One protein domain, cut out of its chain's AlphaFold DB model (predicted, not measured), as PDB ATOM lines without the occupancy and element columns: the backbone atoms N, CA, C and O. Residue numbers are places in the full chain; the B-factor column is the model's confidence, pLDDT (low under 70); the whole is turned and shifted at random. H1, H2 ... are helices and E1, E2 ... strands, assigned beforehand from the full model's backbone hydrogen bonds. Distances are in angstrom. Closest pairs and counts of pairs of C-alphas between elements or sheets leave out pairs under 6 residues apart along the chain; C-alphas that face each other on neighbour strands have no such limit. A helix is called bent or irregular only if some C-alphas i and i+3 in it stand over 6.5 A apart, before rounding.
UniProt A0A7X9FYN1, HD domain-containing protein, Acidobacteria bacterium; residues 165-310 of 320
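Overview. This is residues 165 to 310 of the 320 residues of the protein "HD domain-containing protein" of Acidobacteria bacterium (UniProt A0A7X9FYN1). A helical hairpin, H2 and H3, covers two small sheets, with H2 in the middle: it packs on E5 of the three-stranded sheet and on E2 of the hairpin E1 and E2, while short H1 lies away from the strands. The printed part has 146 residues, with three named helices followed by five named strands, class mixed. E3, E4 and E5 form a meander, each strand the antiparallel neighbour of the one before. The whole is compact, radius of gyration of the C-alphas 16.5 A, spanning 47 by 36 by 25 A.

Arrangement. Start at H1, residues 165 to 176; its residues 171 to 174 alone only just touch H2, residues 181 to 202, with 3 pairs of C-alphas within 8 A, closest Thr 174 and Ala 184, 6.3 A. H2 has a kink of 56 degrees near residue 188 and is irregular, C-alphas 197 and 200 being 7.8 A apart. Its residues 193 to 201 alone touch H3, residues 206 to 234, opposite ways at a shallow tilt of 26 degrees; the closest C-alphas are Ala 196 and Ser 216, 4.9 A. Every O i to N i+4 pair is within hydrogen-bond range in H1, 14 of 18 in H2 and 24 of 25 in H3. Next comes the hairpin E1, residues 238 to 246, and E2, residues 258 to 266, with N 241 and O 263 2.8 A apart; the closest C-alphas of H2 and E2 are Ser 190 and Leu 263, 4.8 A. Then E3, residues 276 to 284, E4, residues 289 to 297, and E5, residues 303 to 309, make a twisted sheet; see N 279 and O 294, 2.9 A, and N 293 and O 306, 2.8 A. H2 is on it, over E5, at a height of 10.0 A; the closest C-alphas are Asn 187 and Val 306, 6.1 A.

Along the chain. Find C-alpha 165 at (-36.098, -8.458, -1.561), where H1 begins. H2 is 27.7 A long; H3 runs 41.7 A to C-alpha 234 at (-15.519, -21.741, -4.270). E4 is 26.1 A long, and E5 ends at C-alpha 309, (-40.297, -22.404, 16.400).

Size, cuts and confidence. The two C-alphas farthest apart, Thr 233 and Lys 253, are 51.6 A apart. The printed part has no cut; the link E1 to E2 is long, with 11 residues. Mean pLDDT of the printed part is 89.5, under 70 at residues 247 to 257 and 285 to 288.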
ATOM      1  N   VAL A 165     -36.359  -9.547  -2.524       94.38
ATOM      2  CA  VAL A 165     -36.098  -8.458  -1.561       94.38
ATOM      3  C   VAL A 165     -35.853  -9.004  -0.152       94.38
ATOM      4  O   VAL A 165     -34.937  -8.558   0.533       94.38
ATOM      5  N   GLY A 166     -36.633 -10.003   0.272       94.94
ATOM      6  CA  GLY A 166     -36.456 -10.651   1.572       94.94
ATOM      7  C   GLY A 166     -35.089 -11.323   1.703       94.94
ATOM      8  O   GLY A 166     -34.405 -11.148   2.709       94.94
ATOM      9  N   VAL A 167     -34.644 -11.997   0.639       97.06
ATOM     10  CA  VAL A 167     -33.299 -12.579   0.530       97.06
ATOM     11  C   VAL A 167     -32.208 -11.510   0.676       97.06
ATOM     12  O   VAL A 167     -31.245 -11.714   1.418       97.06
ATOM     13  N   ALA A 168     -32.341 -10.364   0.002       96.19
ATOM     14  CA  ALA A 168     -31.377  -9.270   0.135       96.19
ATOM     15  C   ALA A 168     -31.312  -8.759   1.587       96.19
ATOM     16  O   ALA A 168     -30.232  -8.687   2.183       96.19
ATOM     17  N   ASN A 169     -32.474  -8.512   2.194       93.25
ATOM     18  CA  ASN A 169     -32.587  -8.069   3.584       93.25
ATOM     19  C   ASN A 169     -32.015  -9.089   4.580       93.25
ATOM     20  O   ASN A 169     -31.411  -8.701   5.582       93.25
ATOM     21  N   PHE A 170     -32.141 -10.390   4.302       94.50
ATOM     22  CA  PHE A 170     -31.541 -11.453   5.106       94.50
ATOM     23  C   PHE A 170     -30.009 -11.325   5.187       94.50
ATOM     24  O   PHE A 170     -29.446 -11.367   6.289       94.50
ATOM     25  N   PHE A 171     -29.324 -11.128   4.057       95.12
ATOM     26  CA  PHE A 171     -27.864 -10.977   4.043       95.12
ATOM     27  C   PHE A 171     -27.400  -9.645   4.637       95.12
ATOM     28  O   PHE A 171     -26.429  -9.638   5.402       95.12
ATOM     29  N   ILE A 172     -28.112  -8.544   4.370       92.56
ATOM     30  CA  ILE A 172     -27.836  -7.237   4.993       92.56
ATOM     31  C   ILE A 172     -27.907  -7.371   6.518       92.56
ATOM     32  O   ILE A 172     -26.935  -7.098   7.222       92.56
ATOM     33  N   LYS A 173     -29.016  -7.906   7.039       89.06
ATOM     34  CA  LYS A 173     -29.231  -8.087   8.480       89.06
ATOM     35  C   LYS A 173     -28.215  -9.025   9.117       89.06
ATOM     36  O   LYS A 173     -27.820  -8.830  10.265       89.06
ATOM     37  N   THR A 174     -27.799 -10.063   8.401       89.69
ATOM     38  CA  THR A 174     -26.793 -11.003   8.896       89.69
ATOM     39  C   THR A 174     -25.422 -10.333   9.000       89.69
ATOM     40  O   THR A 174     -24.750 -10.488  10.022       89.69
ATOM     41  N   THR A 175     -25.063  -9.512   8.012       91.25
ATOM     42  CA  THR A 175     -23.822  -8.723   8.003       91.25
ATOM     43  C   THR A 175     -23.803  -7.688   9.126       91.25
ATOM     44  O   THR A 175     -22.834  -7.628   9.878       91.25
ATOM     45  N   LEU A 176     -24.904  -6.953   9.332       85.94
ATOM     46  CA  LEU A 176     -25.047  -5.993  10.440       85.94
ATOM     47  C   LEU A 176     -24.896  -6.642  11.823       85.94
ATOM     48  O   LEU A 176     -24.546  -5.982  12.794       85.94
ATOM     49  N   ARG A 177     -25.122  -7.956  11.922       85.81
ATOM     50  CA  ARG A 177     -24.911  -8.732  13.149       85.81
ATOM     51  C   ARG A 177     -23.517  -9.365  13.234       85.81
ATOM     52  O   ARG A 177     -23.348 -10.338  13.972       85.81
ATOM     53  N   GLY A 178     -22.554  -8.877  12.452       89.62
ATOM     54  CA  GLY A 178     -21.155  -9.306  12.484       89.62
ATOM     55  C   GLY A 178     -20.909 -10.715  11.944       89.62
ATOM     56  O   GLY A 178     -19.930 -11.355  12.320       89.62
ATOM     57  N   ARG A 179     -21.805 -11.243  11.099       91.31
ATOM     58  CA  ARG A 179     -21.662 -12.583  10.516       91.31
ATOM     59  C   ARG A 179     -21.279 -12.495   9.047       91.31
ATOM     60  O   ARG A 179     -21.829 -11.699   8.295       91.31
ATOM     61  N   ASN A 180     -20.370 -13.374   8.639       93.00
ATOM     62  CA  ASN A 180     -20.012 -13.571   7.240       93.00
ATOM     63  C   ASN A 180     -20.976 -14.551   6.542       93.00
ATOM     64  O   ASN A 180     -21.908 -15.087   7.149       93.00
ATOM     65  N   LEU A 181     -20.707 -14.826   5.264       92.56
ATOM     66  CA  LEU A 181     -21.518 -15.713   4.433       92.56
ATOM     67  C   LEU A 181     -21.632 -17.138   4.994       92.56
ATOM     68  O   LEU A 181     -22.721 -17.704   5.043       92.56
ATOM     69  N   HIS A 182     -20.524 -17.701   5.475       91.38
ATOM     70  CA  HIS A 182     -20.520 -19.030   6.087       91.38
ATOM     71  C   HIS A 182     -21.396 -19.069   7.347       91.38
ATOM     72  O   HIS A 182     -22.223 -19.966   7.509       91.38
ATOM     73  N   GLY A 183     -21.282 -18.046   8.199       91.50
ATOM     74  CA  GLY A 183     -22.134 -17.871   9.369       91.50
ATOM     75  C   GLY A 183     -23.612 -17.705   9.007       91.50
ATOM     76  O   GLY A 183     -24.462 -18.243   9.717       91.50
ATOM     77  N   ALA A 184     -23.930 -17.022   7.904       94.19
ATOM     78  CA  ALA A 184     -25.293 -16.918   7.378       94.19
ATOM     79  C   ALA A 184     -25.860 -18.300   7.014       94.19
ATOM     80  O   ALA A 184     -26.966 -18.657   7.425       94.19
ATOM     81  N   ILE A 185     -25.071 -19.102   6.295       95.56
ATOM     82  CA  ILE A 185     -25.481 -20.420   5.807       95.56
ATOM     83  C   ILE A 185     -25.667 -21.399   6.966       95.56
ATOM     84  O   ILE A 185     -26.757 -21.943   7.139       95.56
ATOM     85  N   MET A 186     -24.632 -21.587   7.787       93.50
ATOM     86  CA  MET A 186     -24.627 -22.628   8.818       93.50
ATOM     87  C   MET A 186     -25.595 -22.348   9.973       93.50
ATOM     88  O   MET A 186     -26.137 -23.290  10.545       93.50
ATOM     89  N   ASN A 187     -25.853 -21.076  10.311       90.44
ATOM     90  CA  ASN A 187     -26.701 -20.731  11.463       90.44
ATOM     91  C   ASN A 187     -28.150 -20.383  11.093       90.44
ATOM     92  O   ASN A 187     -29.046 -20.522  11.930       90.44
ATOM     93  N   HIS A 188     -28.399 -19.886   9.875       93.00
ATOM     94  CA  HIS A 188     -29.683 -19.256   9.557       93.00
ATOM     95  C   HIS A 188     -30.359 -19.788   8.298       93.00
ATOM     96  O   HIS A 188     -31.584 -19.879   8.296       93.00
ATOM     97  N   LEU A 189     -29.615 -20.218   7.274       95.94
ATOM     98  CA  LEU A 189     -30.227 -20.576   5.991       95.94
ATOM     99  C   LEU A 189     -31.212 -21.751   6.092       95.94
ATOM    100  O   LEU A 189     -32.230 -21.769   5.408       95.94
ATOM    101  N   SER A 190     -30.979 -22.679   7.022       96.06
ATOM    102  CA  SER A 190     -31.948 -23.723   7.383       96.06
ATOM    103  C   SER A 190     -33.324 -23.150   7.771       96.06
ATOM    104  O   SER A 190     -34.358 -23.646   7.315       96.06
ATOM    105  N   LYS A 191     -33.352 -22.076   8.576       93.25
ATOM    106  CA  LYS A 191     -34.585 -21.386   8.997       93.25
ATOM    107  C   LYS A 191     -35.238 -20.667   7.824       93.25
ATOM    108  O   LYS A 191     -36.427 -20.865   7.599       93.25
ATOM    109  N   GLU A 192     -34.449 -19.917   7.057       95.38
ATOM    110  CA  GLU A 192     -34.933 -19.180   5.884       95.38
ATOM    111  C   GLU A 192     -35.600 -20.116   4.865       95.38
ATOM    112  O   GLU A 192     -36.736 -19.881   4.456       95.38
ATOM    113  N   MET A 193     -34.949 -21.231   4.512       96.50
ATOM    114  CA  MET A 193     -35.511 -22.206   3.572       96.50
ATOM    115  C   MET A 193     -36.742 -22.919   4.133       96.50
ATOM    116  O   MET A 193     -37.708 -23.141   3.404       96.50
ATOM    117  N   THR A 194     -36.736 -23.268   5.422       94.56
ATOM    118  CA  THR A 194     -37.883 -23.935   6.054       94.56
ATOM    119  C   THR A 194     -39.107 -23.032   6.069       94.56
ATOM    120  O   THR A 194     -40.178 -23.457   5.642       94.56
ATOM    121  N   TYR A 195     -38.958 -21.779   6.504       93.06
ATOM    122  CA  TYR A 195     -40.077 -20.845   6.546       93.06
ATOM    123  C   TYR A 195     -40.528 -20.403   5.155       93.06
ATOM    124  O   TYR A 195     -41.730 -20.274   4.944       93.06
ATOM    125  N   ALA A 196     -39.617 -20.288   4.183       94.88
ATOM    126  CA  ALA A 196     -40.000 -20.070   2.792       94.88
ATOM    127  C   ALA A 196     -40.858 -21.225   2.256       94.88
ATOM    128  O   ALA A 196     -41.866 -20.981   1.596       94.88
ATOM    129  N   ALA A 197     -40.508 -22.479   2.563       93.62
ATOM    130  CA  ALA A 197     -41.230 -23.652   2.069       93.62
ATOM    131  C   ALA A 197     -42.660 -23.774   2.613       93.62
ATOM    132  O   ALA A 197     -43.547 -24.230   1.896       93.62
ATOM    133  N   VAL A 198     -42.899 -23.348   3.855       91.19
ATOM    134  CA  VAL A 198     -44.240 -23.370   4.466       91.19
ATOM    135  C   VAL A 198     -44.970 -22.031   4.365       91.19
ATOM    136  O   VAL A 198     -46.088 -21.913   4.863       91.19
ATOM    137  N   LEU A 199     -44.373 -21.026   3.711       92.06
ATOM    138  CA  LEU A 199     -44.907 -19.668   3.655       92.06
ATOM    139  C   LEU A 199     -46.370 -19.620   3.182       92.06
ATOM    140  O   LEU A 199     -47.164 -19.011   3.896       92.06
ATOM    141  N   PRO A 200     -46.784 -20.287   2.079       93.06
ATOM    142  CA  PRO A 200     -48.181 -20.248   1.643       93.06
ATOM    143  C   PRO A 200     -49.149 -20.839   2.671       93.06
ATOM    144  O   PRO A 200     -50.234 -20.305   2.868       93.06
ATOM    145  N   ALA A 201     -48.750 -21.902   3.372       89.56
ATOM    146  CA  ALA A 201     -49.579 -22.529   4.402       89.56
ATOM    147  C   ALA A 201     -49.705 -21.668   5.672       89.56
ATOM    148  O   ALA A 201     -50.651 -21.838   6.437       89.56
ATOM    149  N   ASN A 202     -48.764 -20.746   5.895       88.25
ATOM    150  CA  ASN A 202     -48.762 -19.848   7.047       88.25
ATOM    151  C   ASN A 202     -49.586 -18.565   6.828       88.25
ATOM    152  O   ASN A 202     -49.832 -17.828   7.782       88.25
ATOM    153  N   MET A 203     -49.998 -18.273   5.591       91.88
ATOM    154  CA  MET A 203     -50.780 -17.073   5.289       91.88
ATOM    155  C   MET A 203     -52.243 -17.231   5.697       91.88
ATOM    156  O   MET A 203     -52.902 -18.240   5.415       91.88
ATOM    157  N   ARG A 204     -52.772 -16.191   6.332       92.12
ATOM    158  CA  ARG A 204     -54.118 -16.156   6.903       92.12
ATOM    159  C   ARG A 204     -55.155 -15.651   5.899       92.12
ATOM    160  O   ARG A 204     -56.294 -16.114   5.916       92.12
ATOM    161  N   THR A 205     -54.756 -14.800   4.960       95.00
ATOM    162  CA  THR A 205     -55.613 -14.182   3.937       95.00
ATOM    163  C   THR A 205     -55.485 -14.858   2.568       95.00
ATOM    164  O   THR A 205     -54.526 -15.586   2.303       95.00
ATOM    165  N   GLY A 206     -56.463 -14.643   1.680       96.69
ATOM    166  CA  GLY A 206     -56.412 -15.161   0.310       96.69
ATOM    167  C   GLY A 206     -55.333 -14.460  -0.516       96.69
ATOM    168  O   GLY A 206     -54.494 -15.122  -1.125       96.69
ATOM    169  N   ALA A 207     -55.295 -13.128  -0.447       97.75
ATOM    170  CA  ALA A 207     -54.290 -12.296  -1.102       97.75
ATOM    171  C   ALA A 207     -52.868 -12.604  -0.605       97.75
ATOM    172  O   ALA A 207     -51.926 -12.662  -1.399       97.75
ATOM    173  N   GLY A 208     -52.709 -12.848   0.701       97.50
ATOM    174  CA  GLY A 208     -51.439 -13.267   1.287       97.50
ATOM    175  C   GLY A 208     -50.980 -14.618   0.743       97.50
ATOM    176  O   GLY A 208     -49.840 -14.738   0.293       97.50
ATOM    177  N   ARG A 209     -51.876 -15.618   0.708       97.81
ATOM    178  CA  ARG A 209     -51.594 -16.952   0.143       97.81
ATOM    179  C   ARG A 209     -51.143 -16.883  -1.314       97.81
ATOM    180  O   ARG A 209     -50.157 -17.524  -1.666       97.81
ATOM    181  N   GLU A 210     -51.820 -16.091  -2.140       97.44
ATOM    182  CA  GLU A 210     -51.465 -15.922  -3.553       97.44
ATOM    183  C   GLU A 210     -50.049 -15.347  -3.718       97.44
ATOM    184  O   GLU A 210     -49.216 -15.911  -4.433       97.44
ATOM    185  N   LEU A 211     -49.726 -14.268  -2.996       97.50
ATOM    186  CA  LEU A 211     -48.398 -13.655  -3.061       97.50
ATOM    187  C   LEU A 211     -47.303 -14.562  -2.471       97.50
ATOM    188  O   LEU A 211     -46.171 -14.580  -2.969       97.50
ATOM    189  N   ALA A 212     -47.634 -15.334  -1.435       97.69
ATOM    190  CA  ALA A 212     -46.723 -16.275  -0.798       97.69
ATOM    191  C   ALA A 212     -46.239 -17.373  -1.743       97.69
ATOM    192  O   ALA A 212     -45.074 -17.747  -1.644       97.69
ATOM    193  N   VAL A 213     -47.079 -17.872  -2.659       98.06
ATOM    194  CA  VAL A 213     -46.674 -18.909  -3.627       98.06
ATOM    195  C   VAL A 213     -45.466 -18.438  -4.433       98.06
ATOM    196  O   VAL A 213     -44.440 -19.119  -4.478       98.06
ATOM    197  N   LYS A 214     -45.552 -17.228  -4.995       97.75
ATOM    198  CA  LYS A 214     -44.459 -16.641  -5.773       97.75
ATOM    199  C   LYS A 214     -43.222 -16.383  -4.910       97.75
ATOM    200  O   LYS A 214     -42.128 -16.810  -5.266       97.75
ATOM    201  N   LYS A 215     -43.386 -15.720  -3.761       98.19
ATOM    202  CA  LYS A 215     -42.257 -15.384  -2.873       98.19
ATOM    203  C   LYS A 215     -41.554 -16.619  -2.308       98.19
ATOM    204  O   LYS A 215     -40.335 -16.604  -2.143       98.19
ATOM    205  N   SER A 216     -42.305 -17.681  -2.021       97.75
ATOM    206  CA  SER A 216     -41.776 -18.976  -1.595       97.75
ATOM    207  C   SER A 216     -40.860 -19.561  -2.669       97.75
ATOM    208  O   SER A 216     -39.692 -19.832  -2.385       97.75
ATOM    209  N   ALA A 217     -41.357 -19.663  -3.908       98.25
ATOM    210  CA  ALA A 217     -40.591 -20.180  -5.038       98.25
ATOM    211  C   ALA A 217     -39.306 -19.370  -5.272       98.25
ATOM    212  O   ALA A 217     -38.217 -19.936  -5.244       98.25
ATOM    213  N   GLU A 218     -39.417 -18.041  -5.374       98.50
ATOM    214  CA  GLU A 218     -38.268 -17.147  -5.583       98.50
ATOM    215  C   GLU A 218     -37.192 -17.302  -4.500       98.50
ATOM    216  O   GLU A 218     -36.004 -17.356  -4.812       98.50
ATOM    217  N   SER A 219     -37.593 -17.396  -3.227       98.38
ATOM    218  CA  SER A 219     -36.641 -17.559  -2.118       98.38
ATOM    219  C   SER A 219     -35.911 -18.895  -2.210       98.38
ATOM    220  O   SER A 219     -34.689 -18.958  -2.102       98.38
ATOM    221  N   LEU A 220     -36.666 -19.981  -2.398       98.31
ATOM    222  CA  LEU A 220     -36.107 -21.328  -2.441       98.31
ATOM    223  C   LEU A 220     -35.174 -21.510  -3.634       98.31
ATOM    224  O   LEU A 220     -34.125 -22.135  -3.486       98.31
ATOM    225  N   ASP A 221     -35.546 -20.977  -4.793       98.56
ATOM    226  CA  ASP A 221     -34.739 -21.088  -6.002       98.56
ATOM    227  C   ASP A 221     -33.481 -20.232  -5.906       98.56
ATOM    228  O   ASP A 221     -32.401 -20.731  -6.222       98.56
ATOM    229  N   PHE A 222     -33.575 -19.017  -5.350       98.56
ATOM    230  CA  PHE A 222     -32.388 -18.227  -5.032       98.56
ATOM    231  C   PHE A 222     -31.425 -19.024  -4.149       98.56
ATOM    232  O   PHE A 222     -30.261 -19.178  -4.499       98.56
ATOM    233  N   TYR A 223     -31.893 -19.569  -3.022       98.19
ATOM    234  CA  TYR A 223     -31.006 -20.249  -2.077       98.19
ATOM    235  C   TYR A 223     -30.386 -21.525  -2.653       98.19
ATOM    236  O   TYR A 223     -29.211 -21.790  -2.409       98.19
ATOM    237  N   LYS A 224     -31.130 -22.307  -3.444       98.25
ATOM    238  CA  LYS A 224     -30.573 -23.482  -4.135       98.25
ATOM    239  C   LYS A 224     -29.496 -23.077  -5.141       98.25
ATOM    240  O   LYS A 224     -28.419 -23.667  -5.123       98.25
ATOM    241  N   ASN A 225     -29.776 -22.077  -5.976       98.25
ATOM    242  CA  ASN A 225     -28.837 -21.599  -6.991       98.25
ATOM    243  C   ASN A 225     -27.593 -20.990  -6.344       98.25
ATOM    244  O   ASN A 225     -26.483 -21.303  -6.748       98.25
ATOM    245  N   PHE A 226     -27.772 -20.223  -5.272       97.50
ATOM    246  CA  PHE A 226     -26.687 -19.658  -4.479       97.50
ATOM    247  C   PHE A 226     -25.774 -20.741  -3.876       97.50
ATOM    248  O   PHE A 226     -24.554 -20.659  -3.987       97.50
ATOM    249  N   LEU A 227     -26.335 -21.797  -3.274       97.38
ATOM    250  CA  LEU A 227     -25.530 -22.908  -2.746       97.38
ATOM    251  C   LEU A 227     -24.815 -23.696  -3.854       97.38
ATOM    252  O   LEU A 227     -23.707 -24.190  -3.634       97.38
ATOM    253  N   GLN A 228     -25.437 -23.818  -5.027       97.50
ATOM    254  CA  GLN A 228     -24.827 -24.446  -6.195       97.50
ATOM    255  C   GLN A 228     -23.669 -23.593  -6.737       97.50
ATOM    256  O   GLN A 228     -22.580 -24.116  -6.951       97.50
ATOM    257  N   GLU A 229     -23.845 -22.275  -6.833       97.56
ATOM    258  CA  GLU A 229     -22.791 -21.342  -7.233       97.56
ATOM    259  C   GLU A 229     -21.597 -21.386  -6.272       97.56
ATOM    260  O   GLU A 229     -20.454 -21.430  -6.719       97.56
ATOM    261  N   LEU A 230     -21.824 -21.455  -4.955       95.75
ATOM    262  CA  LEU A 230     -20.736 -21.604  -3.978       95.75
ATOM    263  C   LEU A 230     -19.939 -22.897  -4.163       95.75
ATOM    264  O   LEU A 230     -18.720 -22.914  -3.967       95.75
ATOM    265  N   LYS A 231     -20.612 -23.982  -4.543       95.12
ATOM    266  CA  LYS A 231     -19.937 -25.234  -4.874       95.12
ATOM    267  C   LYS A 231     -19.082 -25.070  -6.130       95.12
ATOM    268  O   LYS A 231     -17.939 -25.518  -6.122       95.12
ATOM    269  N   ASP A 232     -19.613 -24.433  -7.165       96.75
ATOM    270  CA  ASP A 232     -18.958 -24.347  -8.473       96.75
ATOM    271  C   ASP A 232     -17.810 -23.326  -8.491       96.75
ATOM    272  O   ASP A 232     -16.780 -23.562  -9.116       96.75
ATOM    273  N   THR A 233     -17.956 -22.215  -7.767       95.12
ATOM    274  CA  THR A 233     -16.995 -21.098  -7.772       95.12
ATOM    275  C   THR A 233     -15.984 -21.158  -6.629       95.12
ATOM    276  O   THR A 233     -14.858 -20.691  -6.787       95.12
ATOM    277  N   GLN A 234     -16.358 -21.727  -5.478       91.56
ATOM    278  CA  GLN A 234     -15.519 -21.741  -4.270       91.56
ATOM    279  C   GLN A 234     -15.222 -23.159  -3.760       91.56
ATOM    280  O   GLN A 234     -14.559 -23.319  -2.737       91.56
ATOM    281  N   GLY A 235     -15.735 -24.205  -4.419       89.88
ATOM    282  CA  GLY A 235     -15.592 -25.591  -3.959       89.88
ATOM    283  C   GLY A 235     -16.349 -25.896  -2.659       89.88
ATOM    284  O   GLY A 235     -16.225 -26.993  -2.103       89.88
ATOM    285  N   LEU A 236     -17.151 -24.953  -2.151       90.25
ATOM    286  CA  LEU A 236     -17.847 -25.079  -0.874       90.25
ATOM    287  C   LEU A 236     -19.119 -25.907  -1.047       90.25
ATOM    288  O   LEU A 236     -20.177 -25.419  -1.436       90.25
ATOM    289  N   SER A 237     -19.015 -27.198  -0.741       93.19
ATOM    290  CA  SER A 237     -20.127 -28.133  -0.894       93.19
ATOM    291  C   SER A 237     -21.045 -28.145   0.328       93.19
ATOM    292  O   SER A 237     -20.769 -28.821   1.324       93.19
ATOM    293  N   TYR A 238     -22.184 -27.467   0.211       96.00
ATOM    294  CA  TYR A 238     -23.308 -27.593   1.137       96.00
ATOM    295  C   TYR A 238     -24.318 -28.638   0.644       96.00
ATOM    296  O   TYR A 238     -24.376 -28.989  -0.536       96.00
ATOM    297  N   GLU A 239     -25.106 -29.178   1.563       94.81
ATOM    298  CA  GLU A 239     -26.232 -30.061   1.279       94.81
ATOM    299  C   GLU A 239     -27.489 -29.583   2.001       94.81
ATOM    300  O   GLU A 239     -27.420 -28.951   3.056       94.81
ATOM    301  N   ILE A 240     -28.642 -29.920   1.424       96.50
ATOM    302  CA  ILE A 240     -29.957 -29.627   1.981       96.50
ATOM    303  C   ILE A 240     -30.605 -30.959   2.361       96.50
ATOM    304  O   ILE A 240     -30.961 -31.758   1.494       96.50
ATOM    305  N   LYS A 241     -30.770 -31.209   3.659       94.69
ATOM    306  CA  LYS A 241     -31.426 -32.407   4.193       94.69
ATOM    307  C   LYS A 241     -32.827 -32.070   4.677       94.69
ATOM    308  O   LYS A 241     -32.993 -31.272   5.592       94.69
ATOM    309  N   LYS A 242     -33.836 -32.736   4.117       93.50
ATOM    310  CA  LYS A 242     -35.195 -32.700   4.666       93.50
ATOM    311  C   LYS A 242     -35.274 -33.616   5.887       93.50
ATOM    312  O   LYS A 242     -34.875 -34.781   5.820       93.50
ATOM    313  N   ARG A 243     -35.782 -33.101   7.004       90.94
ATOM    314  CA  ARG A 243     -36.077 -33.876   8.215       90.94
ATOM    315  C   ARG A 243     -37.551 -33.755   8.551       90.94
ATOM    316  O   ARG A 243     -38.114 -32.670   8.487       90.94
ATOM    317  N   ARG A 244     -38.159 -34.882   8.909       88.06
ATOM    318  CA  ARG A 244     -39.519 -34.925   9.439       88.06
ATOM    319  C   ARG A 244     -39.435 -34.882  10.951       88.06
ATOM    320  O   ARG A 244     -38.829 -35.761  11.552       88.06
ATOM    321  N   VAL A 245     -40.028 -33.852  11.533       83.81
ATOM    322  CA  VAL A 245     -40.131 -33.666  12.976       83.81
ATOM    323  C   VAL A 245     -41.534 -34.062  13.386       83.81
ATOM    324  O   VAL A 245     -42.514 -33.487  12.913       83.81
ATOM    325  N   GLU A 246     -41.621 -35.064  14.248       80.94
ATOM    326  CA  GLU A 246     -42.875 -35.489  14.854       80.94
ATOM    327  C   GLU A 246     -43.191 -34.581  16.039       80.94
ATOM    328  O   GLU A 246     -42.384 -34.423  16.956       80.94
ATOM    329  N   LEU A 247     -44.363 -33.950  16.002       69.56
ATOM    330  CA  LEU A 247     -44.852 -33.151  17.112       69.56
ATOM    331  C   LEU A 247     -45.608 -34.071  18.068       69.56
ATOM    332  O   LEU A 247     -46.573 -34.707  17.636       69.56
ATOM    333  N   PRO A 248     -45.242 -34.124  19.360       62.78
ATOM    334  CA  PRO A 248     -46.040 -34.856  20.329       62.78
ATOM    335  C   PRO A 248     -47.480 -34.328  20.287       62.78
ATOM    336  O   PRO A 248     -47.707 -33.112  20.273       62.78
ATOM    337  N   SER A 249     -48.463 -35.226  20.212       58.16
ATOM    338  CA  SER A 249     -49.865 -34.838  20.316       58.16
ATOM    339  C   SER A 249     -50.178 -34.584  21.792       58.16
ATOM    340  O   SER A 249     -49.923 -35.416  22.655       58.16
ATOM    341  N   GLY A 250     -50.738 -33.415  22.111       54.44
ATOM    342  CA  GLY A 250     -51.227 -33.124  23.467       54.44
ATOM    343  C   GLY A 250     -52.511 -33.885  23.826       54.44
ATOM    344  O   GLY A 250     -53.088 -33.647  24.880       54.44
ATOM    345  N   GLN A 251     -52.999 -34.755  22.935       47.75
ATOM    346  CA  GLN A 251     -54.233 -35.519  23.092       47.75
ATOM    347  C   GLN A 251     -54.032 -36.942  22.544       47.75
ATOM    348  O   GLN A 251     -53.643 -37.081  21.380       47.75
ATOM    349  N   PRO A 252     -54.377 -37.995  23.309       45.88
ATOM    350  CA  PRO A 252     -54.082 -39.394  22.970       45.88
ATOM    351  C   PRO A 252     -54.781 -39.923  21.704       45.88
ATOM    352  O   PRO A 252     -54.488 -41.029  21.266       45.88
ATOM    353  N   LYS A 253     -55.697 -39.155  21.096       49.12
ATOM    354  CA  LYS A 253     -56.477 -39.553  19.909       49.12
ATOM    355  C   LYS A 253     -56.224 -38.705  18.656       49.12
ATOM    356  O   LYS A 253     -56.873 -38.943  17.642       49.12
ATOM    357  N   LYS A 254     -55.322 -37.715  18.693       49.97
ATOM    358  CA  LYS A 254     -54.993 -36.918  17.499       49.97
ATOM    359  C   LYS A 254     -53.763 -37.471  16.780       49.97
ATOM    360  O   LYS A 254     -52.789 -37.809  17.458       49.97
ATOM    361  N   PRO A 255     -53.776 -37.521  15.435       52.12
ATOM    362  CA  PRO A 255     -52.607 -37.915  14.667       52.12
ATOM    363  C   PRO A 255     -51.423 -36.998  14.991       52.12
ATOM    364  O   PRO A 255     -51.574 -35.782  15.127       52.12
ATOM    365  N   ILE A 256     -50.245 -37.607  15.131       58.84
ATOM    366  CA  ILE A 256     -48.967 -36.916  15.315       58.84
ATOM    367  C   ILE A 256     -48.757 -36.008  14.103       58.84
ATOM    368  O   ILE A 256     -48.576 -36.487  12.981       58.84
ATOM    369  N   ALA A 257     -48.800 -34.695  14.321       66.56
ATOM    370  CA  ALA A 257     -48.500 -33.733  13.273       66.56
ATOM    371  C   ALA A 257     -47.014 -33.842  12.909       66.56
ATOM    372  O   ALA A 257     -46.154 -33.923  13.788       66.56
ATOM    373  N   LYS A 258     -46.711 -33.864  11.610       73.56
ATOM    374  CA  LYS A 258     -45.339 -33.942  11.098       73.56
ATOM    375  C   LYS A 258     -45.001 -32.639  10.395       73.56
ATOM    376  O   LYS A 258     -45.747 -32.210   9.521       73.56
ATOM    377  N   ILE A 259     -43.880 -32.032  10.769       79.00
ATOM    378  CA  ILE A 259     -43.342 -30.851  10.088       79.00
ATOM    379  C   ILE A 259     -42.111 -31.271   9.297       79.00
ATOM    380  O   ILE A 259     -41.246 -31.980   9.814       79.00
ATOM    381  N   GLU A 260     -42.022 -30.834   8.045       87.38
ATOM    382  CA  GLU A 260     -40.802 -30.959   7.255       87.38
ATOM    383  C   GLU A 260     -39.931 -29.718   7.455       87.38
ATOM    384  O   GLU A 260     -40.363 -28.595   7.208       87.38
ATOM    385  N   VAL A 261     -38.695 -29.930   7.903       91.69
ATOM    386  CA  VAL A 261     -37.690 -28.876   8.058       91.69
ATOM    387  C   VAL A 261     -36.522 -29.118   7.111       91.69
ATOM    388  O   VAL A 261     -36.135 -30.260   6.844       91.69
ATOM    389  N   PHE A 262     -35.955 -28.032   6.601       94.44
ATOM    390  CA  PHE A 262     -34.778 -28.026   5.747       94.44
ATOM    391  C   PHE A 262     -33.549 -27.736   6.606       94.44
ATOM    392  O   PHE A 262     -33.437 -26.671   7.207       94.44
ATOM    393  N   LEU A 263     -32.617 -28.685   6.655       95.44
ATOM    394  CA  LEU A 263     -31.303 -28.508   7.264       95.44
ATOM    395  C   LEU A 263     -30.271 -28.265   6.171       95.44
ATOM    396  O   LEU A 263     -29.957 -29.172   5.401       95.44
ATOM    397  N   VAL A 264     -29.746 -27.048   6.121       96.69
ATOM    398  CA  VAL A 264     -28.610 -26.677   5.284       96.69
ATOM    399  C   VAL A 264     -27.331 -26.820   6.096       96.69
ATOM    400  O   VAL A 264     -27.207 -26.246   7.175       96.69
ATOM    401  N   MET A 265     -26.379 -27.593   5.580       94.81
ATOM    402  CA  MET A 265     -25.106 -27.847   6.253       94.81
ATOM    403  C   MET A 265     -23.989 -28.151   5.259       94.81
ATOM    404  O   MET A 265     -24.240 -28.659   4.168       94.81
ATOM    405  N   ALA A 266     -22.742 -27.869   5.630       94.94
ATOM    406  CA  ALA A 266     -21.587 -28.307   4.852       94.94
ATOM    407  C   ALA A 266     -21.515 -29.847   4.828       94.94
ATOM    408  O   ALA A 266     -21.734 -30.496   5.851       94.94
ATOM    409  N   ARG A 267     -21.170 -30.452   3.683       94.56
ATOM    410  CA  ARG A 267     -21.076 -31.925   3.551       94.56
ATOM    411  C   ARG A 267     -20.030 -32.548   4.481       94.56
ATOM    412  O   ARG A 267     -20.170 -33.692   4.908       94.56
ATOM    413  N   LYS A 268     -18.967 -31.800   4.767       94.06
ATOM    414  CA  LYS A 268     -17.890 -32.143   5.699       94.06
ATOM    415  C   LYS A 268     -17.639 -30.952   6.613       94.06
ATOM    416  O   LYS A 268     -18.002 -29.832   6.268       94.06
ATOM    417  N   CYS A 269     -17.029 -31.197   7.765       93.38
ATOM    418  CA  CYS A 269     -16.590 -30.132   8.652       93.38
ATOM    419  C   CYS A 269     -15.549 -29.261   7.947       93.38
ATOM    420  O   CYS A 269     -14.524 -29.759   7.492       93.38
ATOM    421  N   GLU A 270     -15.794 -27.961   7.903       88.38
ATOM    422  CA  GLU A 270     -14.923 -26.968   7.282       88.38
ATOM    423  C   GLU A 270     -13.583 -26.807   8.009       88.38
ATOM    424  O   GLU A 270     -12.624 -26.327   7.417       88.38
ATOM    425  N   ARG A 271     -13.487 -27.242   9.276       91.25
ATOM    426  CA  ARG A 271     -12.240 -27.167  10.053       91.25
ATOM    427  C   ARG A 271     -11.304 -28.356   9.856       91.25
ATOM    428  O   ARG A 271     -10.096 -28.179   9.912       91.25
ATOM    429  N   CYS A 272     -11.837 -29.570   9.703       94.94
ATOM    430  CA  CYS A 272     -11.015 -30.793   9.694       94.94
ATOM    431  C   CYS A 272     -11.415 -31.839   8.642       94.94
ATOM    432  O   CYS A 272     -10.813 -32.904   8.581       94.94
ATOM    433  N   GLY A 273     -12.459 -31.592   7.846       94.25
ATOM    434  CA  GLY A 273     -12.976 -32.550   6.867       94.25
ATOM    435  C   GLY A 273     -13.783 -33.717   7.458       94.25
ATOM    436  O   GLY A 273     -14.300 -34.540   6.698       94.25
ATOM    437  N   GLY A 274     -13.928 -33.790   8.785       95.31
ATOM    438  CA  GLY A 274     -14.666 -34.843   9.481       95.31
ATOM    439  C   GLY A 274     -16.177 -34.841   9.207       95.31
ATOM    440  O   GLY A 274     -16.751 -33.862   8.725       95.31
ATOM    441  N   LYS A 275     -16.845 -35.950   9.541       96.25
ATOM    442  CA  LYS A 275     -18.301 -36.113   9.379       96.25
ATOM    443  C   LYS A 275     -19.082 -35.390  10.481       96.25
ATOM    444  O   LYS A 275     -18.601 -35.223  11.603       96.25
ATOM    445  N   TRP A 276     -20.312 -35.004  10.157       95.81
ATOM    446  CA  TRP A 276     -21.254 -34.389  11.088       95.81
ATOM    447  C   TRP A 276     -22.155 -35.433  11.754       95.81
ATOM    448  O   TRP A 276     -22.818 -36.212  11.070       95.81
ATOM    449  N   ALA A 277     -22.229 -35.403  13.082       96.19
ATOM    450  CA  ALA A 277     -23.311 -36.001  13.853       96.19
ATOM    451  C   ALA A 277     -24.439 -34.973  14.015       96.19
ATOM    452  O   ALA A 277     -24.168 -33.803  14.277       96.19
ATOM    453  N   ILE A 278     -25.690 -35.414  13.869       95.12
ATOM    454  CA  ILE A 278     -26.879 -34.565  14.008       95.12
ATOM    455  C   ILE A 278     -27.727 -35.136  15.140       95.12
ATOM    456  O   ILE A 278     -28.134 -36.296  15.069       95.12
ATOM    457  N   LYS A 279     -28.000 -34.330  16.164       94.69
ATOM    458  CA  LYS A 279     -28.955 -34.651  17.232       94.69
ATOM    459  C   LYS A 279     -30.167 -33.736  17.125       94.69
ATOM    460  O   LYS A 279     -30.021 -32.584  16.738       94.69
ATOM    461  N   GLN A 280     -31.341 -34.267  17.447       93.00
ATOM    462  CA  GLN A 280     -32.600 -33.526  17.474       93.00
ATOM    463  C   GLN A 280     -33.159 -33.545  18.898       93.00
ATOM    464  O   GLN A 280     -33.235 -34.614  19.503       93.00
ATOM    465  N   SER A 281     -33.597 -32.393  19.396       90.44
ATOM    466  CA  SER A 281     -34.302 -32.235  20.673       90.44
ATOM    467  C   SER A 281     -35.544 -31.356  20.503       90.44
ATOM    468  O   SER A 281     -35.681 -30.603  19.535       90.44
ATOM    469  N   LEU A 282     -36.485 -31.486  21.440       87.38
ATOM    470  CA  LEU A 282     -37.618 -30.577  21.597       87.38
ATOM    471  C   LEU A 282     -37.407 -29.777  22.878       87.38
ATOM    472  O   LEU A 282     -37.234 -30.359  23.947       87.38
ATOM    473  N   GLU A 283     -37.438 -28.455  22.770       85.12
ATOM    474  CA  GLU A 283     -37.105 -27.540  23.859       85.12
ATOM    475  C   GLU A 283     -38.206 -26.492  24.050       85.12
ATOM    476  O   GLU A 283     -38.959 -26.155  23.130       85.12
ATOM    477  N   LYS A 284     -38.330 -25.967  25.272       77.50
ATOM    478  CA  LYS A 284     -39.226 -24.846  25.571       77.50
ATOM    479  C   LYS A 284     -38.453 -23.545  25.338       77.50
ATOM    480  O   LYS A 284     -37.568 -23.216  26.117       77.50
ATOM    481  N   GLY A 285     -38.772 -22.825  24.263       67.81
ATOM    482  CA  GLY A 285     -38.223 -21.496  23.996       67.81
ATOM    483  C   GLY A 285     -39.008 -20.389  24.707       67.81
ATOM    484  O   GLY A 285     -40.044 -20.639  25.318       67.81
ATOM    485  N   VAL A 286     -38.519 -19.150  24.583       64.00
ATOM    486  CA  VAL A 286     -39.110 -17.957  25.224       64.00
ATOM    487  C   VAL A 286     -40.522 -17.665  24.702       64.00
ATOM    488  O   VAL A 286     -41.440 -17.491  25.493       64.00
ATOM    489  N   LYS A 287     -40.703 -17.647  23.372       61.78
ATOM    490  CA  LYS A 287     -41.998 -17.354  22.721       61.78
ATOM    491  C   LYS A 287     -42.764 -18.613  22.283       61.78
ATOM    492  O   LYS A 287     -43.969 -18.570  22.089       61.78
ATOM    493  N   CYS A 288     -42.065 -19.726  22.065       69.69
ATOM    494  CA  CYS A 288     -42.594 -20.902  21.372       69.69
ATOM    495  C   CYS A 288     -41.875 -22.169  21.861       69.69
ATOM    496  O   CYS A 288     -40.728 -22.103  22.308       69.69
ATOM    497  N   ARG A 289     -42.484 -23.350  21.707       78.31
ATOM    498  CA  ARG A 289     -41.697 -24.597  21.728       78.31
ATOM    499  C   ARG A 289     -40.863 -24.683  20.461       78.31
ATOM    500  O   ARG A 289     -41.302 -24.243  19.401       78.31
ATOM    501  N   GLN A 290     -39.672 -25.247  20.575       86.12
ATOM    502  CA  GLN A 290     -38.698 -25.287  19.499       86.12
ATOM    503  C   GLN A 290     -38.259 -26.717  19.235       86.12
ATOM    504  O   GLN A 290     -38.099 -27.506  20.162       86.12
ATOM    505  N   VAL A 291     -38.044 -27.045  17.965       89.69
ATOM    506  CA  VAL A 291     -37.184 -28.173  17.612       89.69
ATOM    507  C   VAL A 291     -35.774 -27.643  17.409       89.69
ATOM    508  O   VAL A 291     -35.582 -26.643  16.715       89.69
ATOM    509  N   VAL A 292     -34.805 -28.303  18.029       92.12
ATOM    510  CA  VAL A 292     -33.394 -27.928  17.992       92.12
ATOM    511  C   VAL A 292     -32.607 -29.051  17.332       92.12
ATOM    512  O   VAL A 292     -32.802 -30.228  17.627       92.12
ATOM    513  N   PHE A 293     -31.741 -28.676  16.398       94.38
ATOM    514  CA  PHE A 293     -30.799 -29.556  15.731       94.38
ATOM    515  C   PHE A 293     -29.383 -29.139  16.098       94.38
ATOM    516  O   PHE A 293     -28.939 -28.057  15.715       94.38
ATOM    517  N   ASP A 294     -28.673 -30.021  16.794       95.19
ATOM    518  CA  ASP A 294     -27.255 -29.865  17.099       95.19
ATOM    519  C   ASP A 294     -26.424 -30.636  16.076       95.19
ATOM    520  O   ASP A 294     -26.474 -31.868  16.002       95.19
ATOM    521  N   LEU A 295     -25.630 -29.902  15.304       95.25
ATOM    522  CA  LEU A 295     -24.654 -30.440  14.372       95.25
ATOM    523  C   LEU A 295     -23.288 -30.394  15.050       95.25
ATOM    524  O   LEU A 295     -22.809 -29.316  15.383       95.25
ATOM    525  N   ARG A 296     -22.639 -31.544  15.252       96.88
ATOM    526  CA  ARG A 296     -21.281 -31.614  15.818       96.88
ATOM    527  C   ARG A 296     -20.364 -32.458  14.954       96.88
ATOM    528  O   ARG A 296     -20.711 -33.572  14.566       96.88
ATOM    529  N   CYS A 297     -19.180 -31.941  14.656       97.12
ATOM    530  CA  CYS A 297     -18.152 -32.682  13.952       97.12
ATOM    531  C   CYS A 297     -17.623 -33.801  14.853       97.12
ATOM    532  O   CYS A 297     -17.173 -33.546  15.969       97.12
ATOM    533  N   GLN A 298     -17.629 -35.031  14.345       97.19
ATOM    534  CA  GLN A 298     -17.188 -36.215  15.088       97.19
ATOM    535  C   GLN A 298     -15.673 -36.256  15.345       97.19
ATOM    536  O   GLN A 298     -15.228 -37.052  16.160       97.19
ATOM    537  N   GLN A 299     -14.890 -35.420  14.656       97.12
ATOM    538  CA  GLN A 299     -13.429 -35.417  14.746       97.12
ATOM    539  C   GLN A 299     -12.892 -34.244  15.575       97.12
ATOM    540  O   GLN A 299     -12.098 -34.460  16.480       97.12
ATOM    541  N   CYS A 300     -13.316 -33.008  15.289       96.69
ATOM    542  CA  CYS A 300     -12.775 -31.817  15.960       96.69
ATOM    543  C   CYS A 300     -13.762 -31.125  16.913       96.69
ATOM    544  O   CYS A 300     -13.459 -30.048  17.419       96.69
ATOM    545  N   GLY A 301     -14.975 -31.660  17.090       95.12
ATOM    546  CA  GLY A 301     -15.983 -31.106  18.003       95.12
ATOM    547  C   GLY A 301     -16.630 -29.780  17.579       95.12
ATOM    548  O   GLY A 301     -17.543 -29.325  18.262       95.12
ATOM    549  N   ASN A 302     -16.210 -29.178  16.457       94.88
ATOM    550  CA  ASN A 302     -16.835 -27.978  15.888       94.88
ATOM    551  C   ASN A 302     -18.342 -28.188  15.729       94.88
ATOM    552  O   ASN A 302     -18.753 -29.285  15.344       94.88
ATOM    553  N   GLY A 303     -19.159 -27.176  16.012       93.81
ATOM    554  CA  GLY A 303     -20.598 -27.376  16.060       93.81
ATOM    555  C   GLY A 303     -21.433 -26.149  15.754       93.81
ATOM    556  O   GLY A 303     -21.008 -25.016  15.959       93.81
ATOM    557  N   TYR A 304     -22.640 -26.428  15.279       94.25
ATOM    558  CA  TYR A 304     -23.669 -25.460  14.931       94.25
ATOM    559  C   TYR A 304     -24.993 -25.914  15.526       94.25
ATOM    560  O   TYR A 304     -25.257 -27.113  15.618       94.25
ATOM    561  N   GLN A 305     -25.832 -24.954  15.893       93.44
ATOM    562  CA  GLN A 305     -27.172 -25.223  16.386       93.44
ATOM    563  C   GLN A 305     -28.193 -24.499  15.513       93.44
ATOM    564  O   GLN A 305     -28.054 -23.310  15.224       93.44
ATOM    565  N   VAL A 306     -29.230 -25.224  15.101       92.50
ATOM    566  CA  VAL A 306     -30.345 -24.682  14.324       92.50
ATOM    567  C   VAL A 306     -31.647 -25.004  15.034       92.50
ATOM    568  O   VAL A 306     -31.977 -26.158  15.270       92.50
ATOM    569  N   ASN A 307     -32.415 -23.969  15.336       91.38
ATOM    570  CA  ASN A 307     -33.635 -24.058  16.126       91.38
ATOM    571  C   ASN A 307     -34.829 -23.427  15.400       91.38
ATOM    572  O   ASN A 307     -34.748 -22.296  14.915       91.38
ATOM    573  N   PHE A 308     -35.949 -24.141  15.353       87.81
ATOM    574  CA  PHE A 308     -37.173 -23.725  14.672       87.81
ATOM    575  C   PHE A 308     -38.308 -23.609  15.681       87.81
ATOM    576  O   PHE A 308     -38.557 -24.558  16.422       87.81
ATOM    577  N   CYS A 309     -39.024 -22.482  15.685       80.06
ATOM    578  CA  CYS A 309     -40.297 -22.404  16.400       80.06
ATOM    579  C   CYS A 309     -41.299 -23.375  15.781       80.06
ATOM    580  O   CYS A 309     -41.496 -23.384  14.565       80.06
ATOM    581  N   LEU A 310     -41.937 -24.159  16.639       70.88
ATOM    582  CA  LEU A 310     -43.056 -25.012  16.287       70.88
ATOM    583  C   LEU A 310     -44.336 -24.166  16.355       70.88
ATOM    584  O   LEU A 310     -44.488 -23.418  17.324       70.88
TER     585      LEU A 310